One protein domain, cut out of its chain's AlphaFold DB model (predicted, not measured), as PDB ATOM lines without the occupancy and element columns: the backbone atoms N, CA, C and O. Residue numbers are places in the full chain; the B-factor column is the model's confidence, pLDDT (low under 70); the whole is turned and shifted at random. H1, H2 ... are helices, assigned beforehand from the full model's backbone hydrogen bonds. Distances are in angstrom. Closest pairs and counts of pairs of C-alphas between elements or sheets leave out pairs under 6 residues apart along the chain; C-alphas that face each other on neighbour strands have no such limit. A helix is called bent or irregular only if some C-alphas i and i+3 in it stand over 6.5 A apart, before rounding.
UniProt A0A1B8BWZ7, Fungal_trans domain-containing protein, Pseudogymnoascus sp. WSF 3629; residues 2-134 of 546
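What this domain is: This is residues 2 to 134 of the 546 residues of the protein "Fungal_trans domain-containing protein" of Pseudogymnoascus sp. WSF 3629 (UniProt A0A1B8BWZ7). Three helices, H3, H4 and H6, make an up-and-down bundle, a core in which each helix runs against the one before it, their centres set in a triangle. The long kinked H2 touches one side of this core, at H3, through its residues 33 to 37, short H1 touches both residues 18 to 26 of H2 and residues 51 to 55 of H3, and after H6 residues 117 to 134 fold back as a long stretch with no named element. The printed part has 133 residues with six named helices, H1 to H6 in chain order, and no named strand; its class is all helix. It is compact, with a radius of gyration of the C-alphas of 15.9 A, and spans 49 by 32 by 32 A, only just elongated.

Where its parts are: Find C-alpha 2 at (145.772, 104.055, 89.695), where H1, residues 2 to 7, begins. H2 takes residues 15 to 39 and measures 35.3 A from first to last C-alpha; it is irregular, with C-alphas 32 and 35 standing 7.9 A apart, and has a kink of 52 degrees near residue 33. Look next for H3, residues 43 to 56, 20.2 A long, and H4, residues 64 to 78, 21.4 A long. H5 is residues 84 to 87. H6, residues 92 to 116, runs 36.0 A to C-alpha 116 at (145.951, 107.895, 67.108).

How they stand to each other: Begin at H3, the hub, which touches H1, H2, H4 and H6. With H4 it forms a helical hairpin at a shallow tilt of 18 degrees, opposite ways; the closest C-alphas, of Gly 53 and Thr 65, are 4.7 A apart. H6 touches H3 with residues 98 to 108 alone, the same way at a shallow tilt of 30 degrees; the closest C-alphas, of Gln 47 and Thr 101, are 6.5 A apart. H4 and H6 touch, closest at the C-alphas of Val 73 and Cys 105, 6.2 A, opposite ways at a steep tilt of 36 degrees, only just beyond shallow. H2 and H3 form a helical hairpin, closest at the C-alphas of Met 37 and Ile 45, 6.6 A. H1 touches H2, closest at the C-alphas of Ala 2 and Cys 22, 4.1 A. H5 is close to H6 but not clearly touching, with the C-alphas of Ser 87 and Gln 95 closest at 5.7 A. In H1, H3, H4 and H6 every O i to N i+4 pair is within hydrogen-bond range; in H2 19 of 21 are, and H5 is too short for such a pair.

The domain as a whole: The two C-alphas farthest apart, of Gly 12 and Lys 85, stand at 49.6 A. The printed part has no cut, and no link between helices is long. Mean pLDDT of the printed part is 89.0; look at residues 9 to 12 and residue 40 for the model's confidence under 70.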
ATOM      1  N   ALA A   2     146.439 104.563  90.911       88.69
ATOM      2  CA  ALA A   2     145.772 104.055  89.695       88.69
ATOM      3  C   ALA A   2     146.747 103.519  88.626       88.69
ATOM      4  O   ALA A   2     146.704 102.346  88.277       88.69
ATOM      5  N   LEU A   3     147.699 104.350  88.179       87.88
ATOM      6  CA  LEU A   3     148.697 103.939  87.184       87.88
ATOM      7  C   LEU A   3     149.558 102.752  87.648       87.88
ATOM      8  O   LEU A   3     149.807 101.837  86.875       87.88
ATOM      9  N   ALA A   4     150.000 102.746  88.908       86.75
ATOM     10  CA  ALA A   4     150.861 101.688  89.432       86.75
ATOM     11  C   ALA A   4     150.134 100.334  89.430       86.75
ATOM     12  O   ALA A   4     150.649  99.381  88.850       86.75
ATOM     13  N   THR A   5     148.916 100.292  89.978       84.94
ATOM     14  CA  THR A   5     148.052  99.102  89.997       84.94
ATOM     15  C   THR A   5     147.685  98.638  88.579       84.94
ATOM     16  O   THR A   5     147.601  97.441  88.316       84.94
ATOM     17  N   SER A   6     147.527  99.566  87.629       84.44
ATOM     18  CA  SER A   6     147.179  99.239  86.239       84.44
ATOM     19  C   SER A   6     148.334  98.574  85.483       84.44
ATOM     20  O   SER A   6     148.116  97.751  84.598       84.44
ATOM     21  N   THR A   7     149.575  98.908  85.844       83.38
ATOM     22  CA  THR A   7     150.781  98.354  85.203       83.38
ATOM     23  C   THR A   7     151.259  97.027  85.795       83.38
ATOM     24  O   THR A   7     152.149  96.397  85.228       83.38
ATOM     25  N   THR A   8     150.703  96.584  86.925       79.00
ATOM     26  CA  THR A   8     151.049  95.296  87.542       79.00
ATOM     27  C   THR A   8     150.196  94.173  86.960       79.00
ATOM     28  O   THR A   8     148.977  94.271  86.995       79.00
ATOM     29  N   ILE A   9     150.820  93.106  86.446       67.75
ATOM     30  CA  ILE A   9     150.118  91.941  85.865       67.75
ATOM     31  C   ILE A   9     150.235  90.684  86.754       67.75
ATOM     32  O   ILE A   9     149.401  89.793  86.676       67.75
ATOM     33  N   ASP A  10     151.246  90.607  87.628       63.44
ATOM     34  CA  ASP A  10     151.703  89.341  88.237       63.44
ATOM     35  C   ASP A  10     151.507  89.268  89.768       63.44
ATOM     36  O   ASP A  10     152.246  88.583  90.468       63.44
ATOM     37  N   THR A  11     150.551  90.020  90.325       60.19
ATOM     38  CA  THR A  11     150.358  90.161  91.788       60.19
ATOM     39  C   THR A  11     149.353  89.180  92.403       60.19
ATOM     40  O   THR A  11     149.004  89.330  93.569       60.19
ATOM     41  N   GLY A  12     148.864  88.193  91.644       65.44
ATOM     42  CA  GLY A  12     147.873  87.211  92.114       65.44
ATOM     43  C   GLY A  12     146.429  87.728  92.224       65.44
ATOM     44  O   GLY A  12     145.537  86.939  92.509       65.44
ATOM     45  N   SER A  13     146.190  89.019  91.980       72.56
ATOM     46  CA  SER A  13     144.855  89.611  91.811       72.56
ATOM     47  C   SER A  13     144.377  89.470  90.370       72.56
ATOM     48  O   SER A  13     145.206  89.526  89.459       72.56
ATOM     49  N   SER A  14     143.068  89.330  90.145       82.44
ATOM     50  CA  SER A  14     142.534  89.195  88.782       82.44
ATOM     51  C   SER A  14     142.639  90.499  87.981       82.44
ATOM     52  O   SER A  14     142.716  91.593  88.555       82.44
ATOM     53  N   ALA A  15     142.627  90.425  86.646       81.12
ATOM     54  CA  ALA A  15     142.638  91.638  85.810       81.12
ATOM     55  C   ALA A  15     141.443  92.562  86.109       81.12
ATOM     56  O   ALA A  15     141.588  93.785  86.144       81.12
ATOM     57  N   GLU A  16     140.275  91.980  86.381       82.75
ATOM     58  CA  GLU A  16     139.063  92.722  86.722       82.75
ATOM     59  C   GLU A  16     139.184  93.443  88.072       82.75
ATOM     60  O   GLU A  16     138.839  94.623  88.175       82.75
ATOM     61  N   GLU A  17     139.725  92.778  89.096       86.19
ATOM     62  CA  GLU A  17     139.989  93.396  90.400       86.19
ATOM     63  C   GLU A  17     140.958  94.570  90.282       86.19
ATOM     64  O   GLU A  17     140.681  95.650  90.810       86.19
ATOM     65  N   ARG A  18     142.060  94.391  89.536       87.56
ATOM     66  CA  ARG A  18     143.029  95.469  89.295       87.56
ATOM     67  C   ARG A  18     142.362  96.657  88.614       87.56
ATOM     68  O   ARG A  18     142.559  97.788  89.054       87.56
ATOM     69  N   LEU A  19     141.554  96.429  87.578       84.25
ATOM     70  CA  LEU A  19     140.844  97.498  86.868       84.25
ATOM     71  C   LEU A  19     139.863  98.249  87.781       84.25
ATOM     72  O   LEU A  19     139.853  99.481  87.762       84.25
ATOM     73  N   ARG A  20     139.102  97.533  88.620       87.75
ATOM     74  CA  ARG A  20     138.198  98.142  89.613       87.75
ATOM     75  C   ARG A  20     138.964  98.984  90.634       87.75
ATOM     76  O   ARG A  20     138.580 100.121  90.903       87.75
ATOM     77  N   GLU A  21     140.065  98.467  91.178       90.88
ATOM     78  CA  GLU A  21     140.889  99.204  92.143       90.88
ATOM     79  C   GLU A  21     141.514 100.460  91.509       90.88
ATOM     80  O   GLU A  21     141.510 101.545  92.101       90.88
ATOM     81  N   CYS A  22     142.007 100.339  90.273       90.81
ATOM     82  CA  CYS A  22     142.538 101.468  89.519       90.81
ATOM     83  C   CYS A  22     141.497 102.570  89.330       90.81
ATOM     84  O   CYS A  22     141.826 103.744  89.524       90.81
ATOM     85  N   ASP A  23     140.263 102.199  88.973       89.94
ATOM     86  CA  ASP A  23     139.191 103.167  88.770       89.94
ATOM     87  C   ASP A  23     138.845 103.892  90.076       89.94
ATOM     88  O   ASP A  23     138.752 105.113  90.074       89.94
ATOM     89  N   ILE A  24     138.810 103.207  91.226       93.94
ATOM     90  CA  ILE A  24     138.603 103.866  92.532       93.94
ATOM     91  C   ILE A  24     139.648 104.966  92.773       93.94
ATOM     92  O   ILE A  24     139.303 106.082  93.179       93.94
ATOM     93  N   TYR A  25     140.932 104.681  92.533       93.94
ATOM     94  CA  TYR A  25     141.978 105.695  92.683       93.94
ATOM     95  C   TYR A  25     141.845 106.826  91.659       93.94
ATOM     96  O   TYR A  25     142.119 107.976  92.007       93.94
ATOM     97  N   TYR A  26     141.433 106.519  90.428       92.31
ATOM     98  CA  TYR A  26     141.186 107.511  89.384       92.31
ATOM     99  C   TYR A  26     140.023 108.443  89.748       92.31
ATOM    100  O   TYR A  26     140.201 109.658  89.737       92.31
ATOM    101  N   GLN A  27     138.878 107.902  90.169       92.50
ATOM    102  CA  GLN A  27     137.707 108.691  90.569       92.50
ATOM    103  C   GLN A  27     138.022 109.616  91.749       92.50
ATOM    104  O   GLN A  27     137.622 110.780  91.763       92.50
ATOM    105  N   ARG A  28     138.807 109.137  92.726       94.31
ATOM    106  CA  ARG A  28     139.285 109.974  93.840       94.31
ATOM    107  C   ARG A  28     140.170 111.121  93.353       94.31
ATOM    108  O   ARG A  28     140.010 112.246  93.815       94.31
ATOM    109  N   ALA A  29     141.089 110.842  92.432       92.50
ATOM    110  CA  ALA A  29     141.937 111.856  91.810       92.50
ATOM    111  C   ALA A  29     141.108 112.906  91.050       92.50
ATOM    112  O   ALA A  29     141.316 114.103  91.242       92.50
ATOM    113  N   MET A  30     140.130 112.466  90.254       90.44
ATOM    114  CA  MET A  30     139.215 113.349  89.529       90.44
ATOM    115  C   MET A  30     138.417 114.238  90.483       90.44
ATOM    116  O   MET A  30     138.462 115.457  90.345       90.44
ATOM    117  N   GLY A  31     137.790 113.673  91.519       90.94
ATOM    118  CA  GLY A  31     137.010 114.450  92.491       90.94
ATOM    119  C   GLY A  31     137.814 115.520  93.247       90.94
ATOM    120  O   GLY A  31     137.248 116.519  93.687       90.94
ATOM    121  N   LEU A  32     139.134 115.344  93.378       90.88
ATOM    122  CA  LEU A  32     140.026 116.320  94.016       90.88
ATOM    123  C   LEU A  32     140.482 117.439  93.069       90.88
ATOM    124  O   LEU A  32     140.705 118.561  93.530       90.88
ATOM    125  N   CYS A  33     140.655 117.139  91.780       88.81
ATOM    126  CA  CYS A  33     141.347 118.020  90.834       88.81
ATOM    127  C   CYS A  33     140.471 118.558  89.694       88.81
ATOM    128  O   CYS A  33     140.919 119.458  88.986       88.81
ATOM    129  N   GLU A  34     139.235 118.079  89.521       85.88
ATOM    130  CA  GLU A  34     138.347 118.430  88.398       85.88
ATOM    131  C   GLU A  34     138.192 119.948  88.201       85.88
ATOM    132  O   GLU A  34     138.354 120.476  87.099       85.88
ATOM    133  N   LYS A  35     137.950 120.694  89.285       83.75
ATOM    134  CA  LYS A  35     137.790 122.157  89.208       83.75
ATOM    135  C   LYS A  35     139.088 122.847  88.794       83.75
ATOM    136  O   LYS A  35     139.052 123.831  88.057       83.75
ATOM    137  N   GLN A  36     140.222 122.360  89.284       84.94
ATOM    138  CA  GLN A  36     141.546 122.913  89.027       84.94
ATOM    139  C   GLN A  36     141.991 122.615  87.597       84.94
ATOM    140  O   GLN A  36     142.559 123.504  86.975       84.94
ATOM    141  N   MET A  37     141.650 121.446  87.046       83.69
ATOM    142  CA  MET A  37     141.898 121.114  85.638       83.69
ATOM    143  C   MET A  37     141.286 122.145  84.682       83.69
ATOM    144  O   MET A  37     141.897 122.477  83.671       83.69
ATOM    145  N   MET A  38     140.103 122.673  85.017       76.94
ATOM    146  CA  MET A  38     139.395 123.649  84.182       76.94
ATOM    147  C   MET A  38     139.758 125.108  84.487       76.94
ATOM    148  O   MET A  38     139.652 125.958  83.607       76.94
ATOM    149  N   ARG A  39     140.124 125.429  85.736       72.94
ATOM    150  CA  ARG A  39     140.250 126.823  86.213       72.94
ATOM    151  C   ARG A  39     141.675 127.277  86.504       72.94
ATOM    152  O   ARG A  39     141.904 128.480  86.578       72.94
ATOM    153  N   GLY A  40     142.609 126.359  86.742       63.72
ATOM    154  CA  GLY A  40     143.931 126.683  87.269       63.72
ATOM    155  C   GLY A  40     145.057 126.063  86.458       63.72
ATOM    156  O   GLY A  40     145.155 124.848  86.334       63.72
ATOM    157  N   THR A  41     145.983 126.894  85.983       79.31
ATOM    158  CA  THR A  41     147.279 126.412  85.499       79.31
ATOM    159  C   THR A  41     148.278 126.456  86.644       79.31
ATOM    160  O   THR A  41     148.887 127.494  86.897       79.31
ATOM    161  N   SER A  42     148.425 125.341  87.360       90.81
ATOM    162  CA  SER A  42     149.536 125.129  88.293       90.81
ATOM    163  C   SER A  42     150.489 124.077  87.737       90.81
ATOM    164  O   SER A  42     150.122 123.263  86.887       90.81
ATOM    165  N   PHE A  43     151.731 124.104  88.208       91.75
ATOM    166  CA  PHE A  43     152.748 123.145  87.795       91.75
ATOM    167  C   PHE A  43     152.337 121.699  88.126       91.75
ATOM    168  O   PHE A  43     152.490 120.794  87.307       91.75
ATOM    169  N   GLU A  44     151.738 121.507  89.296       93.44
ATOM    170  CA  GLU A  44     151.230 120.237  89.808       93.44
ATOM    171  C   GLU A  44     150.059 119.724  88.965       93.44
ATOM    172  O   GLU A  44     149.975 118.524  88.716       93.44
ATOM    173  N   ILE A  45     149.193 120.615  88.464       93.56
ATOM    174  CA  ILE A  45     148.101 120.235  87.558       93.56
ATOM    175  C   ILE A  45     148.642 119.719  86.224       93.56
ATOM    176  O   ILE A  45     148.132 118.724  85.716       93.56
ATOM    177  N   VAL A  46     149.715 120.305  85.681       95.56
ATOM    178  CA  VAL A  46     150.360 119.754  84.473       95.56
ATOM    179  C   VAL A  46     150.873 118.336  84.738       95.56
ATOM    180  O   VAL A  46     150.615 117.427  83.952       95.56
ATOM    181  N   GLN A  47     151.559 118.120  85.864       95.31
ATOM    182  CA  GLN A  47     152.060 116.793  86.238       95.31
ATOM    183  C   GLN A  47     150.926 115.786  86.465       95.31
ATOM    184  O   GLN A  47     151.019 114.640  86.024       95.31
ATOM    185  N   PHE A  48     149.845 116.222  87.109       94.75
ATOM    186  CA  PHE A  48     148.639 115.433  87.313       94.75
ATOM    187  C   PHE A  48     148.022 114.994  85.978       94.75
ATOM    188  O   PHE A  48     147.825 113.798  85.768       94.75
ATOM    189  N   LEU A  49     147.796 115.936  85.055       94.75
ATOM    190  CA  LEU A  49     147.235 115.657  83.730       94.75
ATOM    191  C   LEU A  49     148.123 114.692  82.928       94.75
ATOM    192  O   LEU A  49     147.603 113.792  82.275       94.75
ATOM    193  N   LEU A  50     149.452 114.809  83.023       94.50
ATOM    194  CA  LEU A  50     150.380 113.873  82.376       94.50
ATOM    195  C   LEU A  50     150.261 112.449  82.931       94.50
ATOM    196  O   LEU A  50     150.176 111.494  82.161       94.50
ATOM    197  N   VAL A  51     150.239 112.285  84.257       93.50
ATOM    198  CA  VAL A  51     150.077 110.961  84.889       93.50
ATOM    199  C   VAL A  51     148.708 110.369  84.563       93.50
ATOM    200  O   VAL A  51     148.594 109.167  84.321       93.50
ATOM    201  N   MET A  52     147.681 111.213  84.514       92.88
ATOM    202  CA  MET A  52     146.330 110.817  84.148       92.88
ATOM    203  C   MET A  52     146.239 110.365  82.690       92.88
ATOM    204  O   MET A  52     145.711 109.289  82.431       92.88
ATOM    205  N   GLY A  53     146.830 111.110  81.753       90.88
ATOM    206  CA  GLY A  53     146.909 110.704  80.349       90.88
ATOM    207  C   GLY A  53     147.695 109.401  80.150       90.88
ATOM    208  O   GLY A  53     147.334 108.567  79.326       90.88
ATOM    209  N   GLN A  54     148.740 109.159  80.945       89.06
ATOM    210  CA  GLN A  54     149.445 107.870  80.932       89.06
ATOM    211  C   GLN A  54     148.572 106.713  81.426       89.06
ATOM    212  O   GLN A  54     148.638 105.623  80.868       89.06
ATOM    213  N   TYR A  55     147.750 106.942  82.451       89.81
ATOM    214  CA  TYR A  55     146.808 105.937  82.943       89.81
ATOM    215  C   TYR A  55     145.705 105.640  81.922       89.81
ATOM    216  O   TYR A  55     145.457 104.474  81.631       89.81
ATOM    217  N   LEU A  56     145.085 106.675  81.345       87.56
ATOM    218  CA  LEU A  56     143.932 106.526  80.455       87.56
ATOM    219  C   LEU A  56     144.238 105.705  79.193       87.56
ATOM    220  O   LEU A  56     143.366 104.947  78.769       87.56
ATOM    221  N   GLN A  57     145.470 105.753  78.666       83.31
ATOM    222  CA  GLN A  57     145.912 104.919  77.530       83.31
ATOM    223  C   GLN A  57     145.673 103.418  77.744       83.31
ATOM    224  O   GLN A  57     145.348 102.711  76.797       83.31
ATOM    225  N   GLY A  58     145.820 102.935  78.979       76.81
ATOM    226  CA  GLY A  58     145.626 101.530  79.344       76.81
ATOM    227  C   GLY A  58     144.192 101.168  79.731       76.81
ATOM    228  O   GLY A  58     143.980 100.130  80.358       76.81
ATOM    229  N   THR A  59     143.212 102.028  79.447       81.12
ATOM    230  CA  THR A  59     141.815 101.858  79.879       81.12
ATOM    231  C   THR A  59     140.844 101.946  78.706       81.12
ATOM    232  O   THR A  59     141.208 102.368  77.614       81.12
ATOM    233  N   GLN A  60     139.568 101.634  78.959       74.56
ATOM    234  CA  GLN A  60     138.482 101.833  77.988       74.56
ATOM    235  C   GLN A  60     138.219 103.315  77.660       74.56
ATOM    236  O   GLN A  60     137.442 103.616  76.770       74.56
ATOM    237  N   ARG A  61     138.875 104.248  78.364       77.25
ATOM    238  CA  ARG A  61     138.774 105.701  78.165       77.25
ATOM    239  C   ARG A  61     139.983 106.269  77.416       77.25
ATOM    240  O   ARG A  61     140.348 107.426  77.614       77.25
ATOM    241  N   SER A  62     140.671 105.468  76.600       74.31
ATOM    242  CA  SER A  62     141.927 105.902  75.970       74.31
ATOM    243  C   SER A  62     141.754 107.135  75.075       74.31
ATOM    244  O   SER A  62     142.649 107.980  75.066       74.31
ATOM    245  N   VAL A  63     140.585 107.318  74.452       74.56
ATOM    246  CA  VAL A  63     140.214 108.516  73.670       74.56
ATOM    247  C   VAL A  63     140.326 109.805  74.489       74.56
ATOM    248  O   VAL A  63     140.828 110.825  74.005       74.56
ATOM    249  N   GLU A  64     139.941 109.762  75.770       85.75
ATOM    250  CA  GLU A  64     140.011 110.918  76.673       85.75
ATOM    251  C   GLU A  64     141.453 111.411  76.858       85.75
ATOM    252  O   GLU A  64     141.677 112.594  77.126       85.75
ATOM    253  N   THR A  65     142.445 110.535  76.651       87.94
ATOM    254  CA  THR A  65     143.869 110.875  76.758       87.94
ATOM    255  C   THR A  65     144.234 112.056  75.872       87.94
ATOM    256  O   THR A  65     145.003 112.914  76.302       87.94
ATOM    257  N   TRP A  66     143.679 112.135  74.659       86.88
ATOM    258  CA  TRP A  66     143.965 113.235  73.740       86.88
ATOM    259  C   TRP A  66     143.509 114.585  74.302       86.88
ATOM    260  O   TRP A  66     144.268 115.555  74.310       86.88
ATOM    261  N   SER A  67     142.294 114.628  74.848       90.44
ATOM    262  CA  SER A  67     141.728 115.825  75.475       90.44
ATOM    263  C   SER A  67     142.516 116.233  76.720       90.44
ATOM    264  O   SER A  67     142.884 117.402  76.870       90.44
ATOM    265  N   ILE A  68     142.841 115.268  77.586       92.19
ATOM    266  CA  ILE A  68     143.650 115.493  78.792       92.19
ATOM    267  C   ILE A  68     145.050 115.999  78.443       92.19
ATOM    268  O   ILE A  68     145.555 116.933  79.074       92.19
ATOM    269  N   HIS A  69     145.665 115.430  77.411       94.25
ATOM    270  CA  HIS A  69     146.955 115.876  76.909       94.25
ATOM    271  C   HIS A  69     146.883 117.304  76.355       94.25
ATOM    272  O   HIS A  69     147.711 118.139  76.715       94.25
ATOM    273  N   GLY A  70     145.846 117.638  75.582       93.88
ATOM    274  CA  GLY A  70     145.615 119.004  75.107       93.88
ATOM    275  C   GLY A  70     145.524 120.031  76.244       93.88
ATOM    276  O   GLY A  70     146.098 121.120  76.141       93.88
ATOM    277  N   LEU A  71     144.869 119.682  77.358       93.62
ATOM    278  CA  LEU A  71     144.853 120.511  78.571       93.62
ATOM    279  C   LEU A  71     146.252 120.645  79.188       93.62
ATOM    280  O   LEU A  71     146.665 121.757  79.525       93.62
ATOM    281  N   ALA A  72     147.000 119.541  79.295       95.31
ATOM    282  CA  ALA A  72     148.353 119.542  79.854       95.31
ATOM    283  C   ALA A  72     149.298 120.447  79.053       95.31
ATOM    284  O   ALA A  72     150.020 121.255  79.639       95.31
ATOM    285  N   VAL A  73     149.258 120.357  77.720       96.12
ATOM    286  CA  VAL A  73     150.083 121.175  76.820       96.12
ATOM    287  C   VAL A  73     149.734 122.653  76.951       96.12
ATOM    288  O   VAL A  73     150.635 123.470  77.153       96.12
ATOM    289  N   LYS A  74     148.443 123.012  76.908       94.25
ATOM    290  CA  LYS A  74     148.003 124.407  77.076       94.25
ATOM    291  C   LYS A  74     148.442 124.976  78.425       94.25
ATOM    292  O   LYS A  74     149.009 126.067  78.470       94.25
ATOM    293  N   ALA A  75     148.265 124.220  79.509       94.50
ATOM    294  CA  ALA A  75     148.693 124.635  80.842       94.50
ATOM    295  C   ALA A  75     150.224 124.773  80.955       94.50
ATOM    296  O   ALA A  75     150.721 125.753  81.515       94.50
ATOM    297  N   ALA A  76     150.989 123.842  80.377       95.81
ATOM    298  CA  ALA A  76     152.450 123.906  80.339       95.81
ATOM    299  C   ALA A  76     152.960 125.122  79.547       95.81
ATOM    300  O   ALA A  76     153.923 125.779  79.960       95.81
ATOM    301  N   MET A  77     152.309 125.447  78.426       94.88
ATOM    302  CA  MET A  77     152.620 126.638  77.636       94.88
ATOM    303  C   MET A  77     152.280 127.923  78.393       94.88
ATOM    304  O   MET A  77     153.126 128.814  78.451       94.88
ATOM    305  N   GLN A  78     151.116 127.991  79.046       93.62
ATOM    306  CA  GLN A  78     150.702 129.140  79.861       93.62
ATOM    307  C   GLN A  78     151.668 129.420  81.024       93.62
ATOM    308  O   GLN A  78     151.938 130.575  81.344       93.62
ATOM    309  N   LEU A  79     152.243 128.375  81.626       93.88
ATOM    310  CA  LEU A  79     153.265 128.487  82.678       93.88
ATOM    311  C   LEU A  79     154.680 128.784  82.150       93.88
ATOM    312  O   LEU A  79     155.613 128.954  82.947       93.88
ATOM    313  N   GLY A  80     154.859 128.802  80.828       94.62
ATOM    314  CA  GLY A  80     156.143 129.017  80.170       94.62
ATOM    315  C   GLY A  80     157.146 127.881  80.376       94.62
ATOM    316  O   GLY A  80     158.346 128.140  80.362       94.62
ATOM    317  N   LEU A  81     156.693 126.633  80.577       95.81
ATOM    318  CA  LEU A  81     157.598 125.500  80.847       95.81
ATOM    319  C   LEU A  81     158.552 125.199  79.682       95.81
ATOM    320  O   LEU A  81     159.653 124.716  79.908       95.81
ATOM    321  N   HIS A  82     158.140 125.522  78.457       94.88
ATOM    322  CA  HIS A  82     158.928 125.392  77.230       94.88
ATOM    323  C   HIS A  82     159.991 126.490  77.060       94.88
ATOM    324  O   HIS A  82     160.881 126.361  76.226       94.88
ATOM    325  N   CYS A  83     159.898 127.589  77.819       93.06
ATOM    326  CA  CYS A  83     160.730 128.772  77.631       93.06
ATOM    327  C   CYS A  83     161.877 128.816  78.661       93.06
ATOM    328  O   CYS A  83     161.611 128.993  79.857       93.06
ATOM    329  N   PRO A  84     163.156 128.757  78.231       87.12
ATOM    330  CA  PRO A  84     164.298 128.813  79.148       87.12
ATOM    331  C   PRO A  84     164.298 130.072  80.027       87.12
ATOM    332  O   PRO A  84     164.559 130.012  81.227       87.12
ATOM    333  N   LYS A  85     163.943 131.223  79.437       89.62
ATOM    334  CA  LYS A  85     163.993 132.536  80.099       89.62
ATOM    335  C   LYS A  85     163.016 132.640  81.268       89.62
ATOM    336  O   LYS A  85     163.348 133.247  82.281       89.62
ATOM    337  N   VAL A  86     161.838 132.023  81.151       89.44
ATOM    338  CA  VAL A  86     160.808 132.060  82.202       89.44
ATOM    339  C   VAL A  86     161.300 131.359  83.465       89.44
ATOM    340  O   VAL A  86     160.986 131.798  84.565       89.44
ATOM    341  N   SER A  87     162.115 130.311  83.336       87.25
ATOM    342  CA  SER A  87     162.592 129.541  84.490       87.25
ATOM    343  C   SER A  87     163.903 130.069  85.090       87.25
ATOM    344  O   SER A  87     164.282 129.628  86.169       87.25
ATOM    345  N   GLY A  88     164.574 131.039  84.456       85.88
ATOM    346  CA  GLY A  88     165.927 131.471  84.842       85.88
ATOM    347  C   GLY A  88     166.062 132.078  86.247       85.88
ATOM    348  O   GLY A  88     167.143 132.054  86.819       85.88
ATOM    349  N   HIS A  89     164.968 132.585  86.821       89.12
ATOM    350  CA  HIS A  89     164.927 133.141  88.180       89.12
ATOM    351  C   HIS A  89     164.672 132.085  89.273       89.12
ATOM    352  O   HIS A  89     164.720 132.399  90.461       89.12
ATOM    353  N   LEU A  90     164.358 130.845  88.887       90.94
ATOM    354  CA  LEU A  90     164.038 129.760  89.812       90.94
ATOM    355  C   LEU A  90     165.302 129.025  90.257       90.94
ATOM    356  O   LEU A  90     166.330 129.063  89.580       90.94
ATOM    357  N   SER A  91     165.210 128.288  91.366       91.81
ATOM    358  CA  SER A  91     166.311 127.423  91.791       91.81
ATOM    359  C   SER A  91     166.636 126.377  90.711       91.81
ATOM    360  O   SER A  91     165.719 125.900  90.032       91.81
ATOM    361  N   PRO A  92     167.905 125.958  90.566       90.56
ATOM    362  CA  PRO A  92     168.300 124.950  89.580       90.56
ATOM    363  C   PRO A  92     167.460 123.659  89.635       90.56
ATOM    364  O   PRO A  92     167.101 123.096  88.604       90.56
ATOM    365  N   LEU A  93     167.058 123.230  90.836       89.62
ATOM    366  CA  LEU A  93     166.187 122.067  91.020       89.62
ATOM    367  C   LEU A  93     164.787 122.294  90.425       89.62
ATOM    368  O   LEU A  93     164.251 121.427  89.735       89.62
ATOM    369  N   MET A  94     164.196 123.469  90.660       90.94
ATOM    370  CA  MET A  94     162.889 123.819  90.094       90.94
ATOM    371  C   MET A  94     162.942 123.965  88.574       90.94
ATOM    372  O   MET A  94     161.983 123.592  87.896       90.94
ATOM    373  N   GLN A  95     164.056 124.458  88.026       92.94
ATOM    374  CA  GLN A  95     164.276 124.491  86.579       92.94
ATOM    375  C   GLN A  95     164.251 123.076  85.988       92.94
ATOM    376  O   GLN A  95     163.558 122.842  84.995       92.94
ATOM    377  N   GLU A  96     164.913 122.111  86.632       93.19
ATOM    378  CA  GLU A  96     164.880 120.710  86.201       93.19
ATOM    379  C   GLU A  96     163.491 120.079  86.315       93.19
ATOM    380  O   GLU A  96     163.069 119.372  85.399       93.19
ATOM    381  N   TYR A  97     162.733 120.357  87.380       93.50
ATOM    382  CA  TYR A  97     161.349 119.880  87.475       93.50
ATOM    383  C   TYR A  97     160.477 120.417  86.337       93.50
ATOM    384  O   TYR A  97     159.759 119.647  85.698       93.50
ATOM    385  N   ARG A  98     160.581 121.713  86.028       95.50
ATOM    386  CA  ARG A  98     159.858 122.336  84.910       95.50
ATOM    387  C   ARG A  98     160.245 121.741  83.562       95.50
ATOM    388  O   ARG A  98     159.361 121.362  82.794       95.50
ATOM    389  N   LYS A  99     161.547 121.599  83.314       95.88
ATOM    390  CA  LYS A  99     162.104 120.995  82.098       95.88
ATOM    391  C   LYS A  99     161.617 119.555  81.914       95.88
ATOM    392  O   LYS A  99     161.131 119.201  80.844       95.88
ATOM    393  N   ARG A 100     161.687 118.724  82.959       96.50
ATOM    394  CA  ARG A 100     161.236 117.321  82.905       96.50
ATOM    395  C   ARG A 100     159.733 117.208  82.667       96.50
ATOM    396  O   ARG A 100     159.317 116.356  81.887       96.50
ATOM    397  N   THR A 101     158.931 118.083  83.274       97.44
ATOM    398  CA  THR A 101     157.484 118.144  83.019       97.44
ATOM    399  C   THR A 101     157.191 118.551  81.572       97.44
ATOM    400  O   THR A 101     156.370 117.906  80.927       97.44
ATOM    401  N   TRP A 102     157.906 119.541  81.020       98.00
ATOM    402  CA  TRP A 102     157.781 119.914  79.604       98.00
ATOM    403  C   TRP A 102     158.104 118.746  78.667       98.00
ATOM    404  O   TRP A 102     157.316 118.429  77.779       98.00
ATOM    405  N   TYR A 103     159.212 118.040  78.899       98.50
ATOM    406  CA  TYR A 103     159.536 116.852  78.109       98.50
ATOM    407  C   TYR A 103     158.547 115.701  78.306       98.50
ATOM    408  O   TYR A 103     158.340 114.925  77.377       98.50
ATOM    409  N   GLY A 104     157.894 115.608  79.467       97.69
ATOM    410  CA  GLY A 104     156.756 114.713  79.672       97.69
ATOM    411  C   GLY A 104     155.610 115.010  78.701       97.69
ATOM    412  O   GLY A 104     155.095 114.082  78.080       97.69
ATOM    413  N   CYS A 105     155.276 116.293  78.500       98.25
ATOM    414  CA  CYS A 105     154.321 116.718  77.472       98.25
ATOM    415  C   CYS A 105     154.808 116.341  76.070       98.25
ATOM    416  O   CYS A 105     154.050 115.740  75.321       98.25
ATOM    417  N   VAL A 106     156.066 116.632  75.722       98.44
ATOM    418  CA  VAL A 106     156.620 116.315  74.391       98.44
ATOM    419  C   VAL A 106     156.557 114.814  74.098       98.44
ATOM    420  O   VAL A 106     156.060 114.417  73.049       98.44
ATOM    421  N   VAL A 107     157.022 113.968  75.020       97.44
ATOM    422  CA  VAL A 107     157.031 112.507  74.842       97.44
ATOM    423  C   VAL A 107     155.608 111.959  74.707       97.44
ATOM    424  O   VAL A 107     155.357 111.131  73.826       97.44
ATOM    425  N   LEU A 108     154.671 112.424  75.539       94.88
ATOM    426  CA  LEU A 108     153.272 112.010  75.436       94.88
ATOM    427  C   LEU A 108     152.660 112.465  74.105       94.88
ATOM    428  O   LEU A 108     152.056 111.648  73.424       94.88
ATOM    429  N   ASP A 109     152.909 113.702  73.674       96.44
ATOM    430  CA  ASP A 109     152.411 114.238  72.404       96.44
ATOM    431  C   ASP A 109     152.823 113.376  71.206       96.44
ATOM    432  O   ASP A 109     151.986 113.036  70.368       96.44
ATOM    433  N   ARG A 110     154.097 112.953  71.146       94.31
ATOM    434  CA  ARG A 110     154.565 112.082  70.048       94.31
ATOM    435  C   ARG A 110     153.978 110.682  70.140       94.31
ATOM    436  O   ARG A 110     153.615 110.128  69.109       94.31
ATOM    437  N   THR A 111     153.840 110.148  71.358       90.69
ATOM    438  CA  THR A 111     153.176 108.853  71.582       90.69
ATOM    439  C   THR A 111     151.768 108.880  71.000       90.69
ATOM    440  O   THR A 111     151.448 108.038  70.173       90.69
ATOM    441  N   LEU A 112     150.958 109.874  71.378       88.19
ATOM    442  CA  LEU A 112     149.561 109.959  70.950       88.19
ATOM    443  C   LEU A 112     149.426 110.244  69.457       88.19
ATOM    444  O   LEU A 112     148.527 109.718  68.812       88.19
ATOM    445  N   SER A 113     150.333 111.045  68.895       88.62
ATOM    446  CA  SER A 113     150.353 111.306  67.452       88.62
ATOM    447  C   SER A 113     150.631 110.035  66.654       88.62
ATOM    448  O   SER A 113     149.986 109.787  65.642       88.62
ATOM    449  N   MET A 114     151.569 109.211  67.129       88.88
ATOM    450  CA  MET A 114     151.875 107.914  66.530       88.88
ATOM    451  C   MET A 114     150.713 106.925  66.686       88.88
ATOM    452  O   MET A 114     150.424 106.190  65.749       88.88
ATOM    453  N   THR A 115     150.068 106.870  67.854       81.44
ATOM    454  CA  THR A 115     149.044 105.849  68.133       81.44
ATOM    455  C   THR A 115     147.678 106.188  67.556       81.44
ATOM    456  O   THR A 115     146.993 105.284  67.106       81.44
ATOM    457  N   PHE A 116     147.276 107.463  67.570       81.94
ATOM    458  CA  PHE A 116     145.951 107.895  67.108       81.94
ATOM    459  C   PHE A 116     145.953 108.458  65.687       81.94
ATOM    460  O   PHE A 116     144.915 108.924  65.229       81.94
ATOM    461  N   GLY A 117     147.110 108.511  65.016       83.00
ATOM    462  CA  GLY A 117     147.209 109.122  63.689       83.00
ATOM    463  C   GLY A 117     146.790 110.595  63.685       83.00
ATOM    464  O   GLY A 117     146.237 111.080  62.708       83.00
ATOM    465  N   ARG A 118     147.009 111.318  64.793       85.19
ATOM    466  CA  ARG A 118     146.655 112.742  64.937       85.19
ATOM    467  C   ARG A 118     147.894 113.630  64.776       85.19
ATOM    468  O   ARG A 118     148.989 113.193  65.145       85.19
ATOM    469  N   PRO A 119     147.770 114.865  64.260       90.62
ATOM    470  CA  PRO A 119     148.886 115.810  64.213       90.62
ATOM    471  C   PRO A 119     149.376 116.156  65.615       90.62
ATOM    472  O   PRO A 119     148.557 116.392  66.502       90.62
ATOM    473  N   SER A 120     150.690 116.240  65.836       91.88
ATOM    474  CA  SER A 120     151.185 116.572  67.178       91.88
ATOM    475  C   SER A 120     150.900 118.026  67.552       91.88
ATOM    476  O   SER A 120     151.068 118.939  66.742       91.88
ATOM    477  N   ALA A 121     150.509 118.254  68.807       93.88
ATOM    478  CA  ALA A 121     150.137 119.579  69.293       93.88
ATOM    479  C   ALA A 121     151.350 120.491  69.550       93.88
ATOM    480  O   ALA A 121     151.208 121.715  69.588       93.88
ATOM    481  N   ILE A 122     152.537 119.918  69.765       97.38
ATOM    482  CA  ILE A 122     153.768 120.660  70.053       97.38
ATOM    483  C   ILE A 122     154.658 120.655  68.801       97.38
ATOM    484  O   ILE A 122     155.202 119.609  68.471       97.38
ATOM    485  N   PRO A 123     154.904 121.775  68.112       94.25
ATOM    486  CA  PRO A 123     155.849 121.793  66.994       94.25
ATOM    487  C   PRO A 123     157.282 121.435  67.421       94.25
ATOM    488  O   PRO A 123     157.673 121.656  68.569       94.25
ATOM    489  N   GLY A 124     158.091 120.912  66.496       93.62
ATOM    490  CA  GLY A 124     159.511 120.621  66.747       93.62
ATOM    491  C   GLY A 124     160.293 121.842  67.249       93.62
ATOM    492  O   GLY A 124     161.034 121.738  68.225       93.62
ATOM    493  N   ASP A 125     160.019 123.015  66.675       93.75
ATOM    494  CA  ASP A 125     160.666 124.292  67.011       93.75
ATOM    495  C   ASP A 125     160.387 124.779  68.442       93.75
ATOM    496  O   ASP A 125     161.010 125.724  68.915       93.75
ATOM    497  N   TYR A 126     159.445 124.150  69.150       94.81
ATOM    498  CA  TYR A 126     159.097 124.503  70.530       94.81
ATOM    499  C   TYR A 126     159.908 123.672  71.537       94.81
ATOM    500  O   TYR A 126     159.881 123.932  72.743       94.81
ATOM    501  N   VAL A 127     160.652 122.668  71.066       96.31
ATOM    502  CA  VAL A 127     161.488 121.785  71.887       96.31
ATOM    503  C   VAL A 127     162.926 122.313  71.900       96.31
ATOM    504  O   VAL A 127     163.827 121.731  71.308       96.31
ATOM    505  N   VAL A 128     163.127 123.447  72.578       94.50
ATOM    506  CA  VAL A 128     164.400 124.206  72.573       94.50
ATOM    507  C   VAL A 128     165.213 124.097  73.863       94.50
ATOM    508  O   VAL A 128     166.282 124.692  73.969       94.50
ATOM    509  N   LEU A 129     164.692 123.407  74.880       95.75
ATOM    510  CA  LEU A 129     165.413 123.217  76.136       95.75
ATOM    511  C   LEU A 129     166.602 122.266  75.932       95.75
ATOM    512  O   LEU A 129     166.568 121.394  75.066       95.75
ATOM    513  N   ASP A 130     167.623 122.397  76.775       95.88
ATOM    514  CA  ASP A 130     168.636 121.354  76.916       95.88
ATOM    515  C   ASP A 130     168.030 120.111  77.568       95.88
ATOM    516  O   ASP A 130     167.082 120.208  78.357       95.88
ATOM    517  N   LEU A 131     168.635 118.947  77.318       96.75
ATOM    518  CA  LEU A 131     168.214 117.703  77.958       96.75
ATOM    519  C   LEU A 131     168.258 117.815  79.495       96.75
ATOM    520  O   LEU A 131     169.109 118.522  80.053       96.75
ATOM    521  N   PRO A 132     167.344 117.126  80.203       95.62
ATOM    522  CA  PRO A 132     167.367 117.047  81.654       95.62
ATOM    523  C   PRO A 132     168.722 116.595  82.191       95.62
ATOM    524  O   PRO A 132     169.324 115.638  81.698       95.62
ATOM    525  N   CYS A 133     169.185 117.261  83.239       91.94
ATOM    526  CA  CYS A 133     170.414 116.907  83.930       91.94
ATOM    527  C   CYS A 133     170.136 116.687  85.417       91.94
ATOM    528  O   CYS A 133     169.036 116.930  85.927       91.94
ATOM    529  N   ASN A 134     171.119 116.141  86.127       83.62
ATOM    530  CA  ASN A 134     171.010 116.050  87.569       83.62
ATOM    531  C   ASN A 134     171.500 117.356  88.187       83.62
ATOM    532  O   ASN A 134     172.653 117.740  88.018       83.62
TER     533      ASN A 134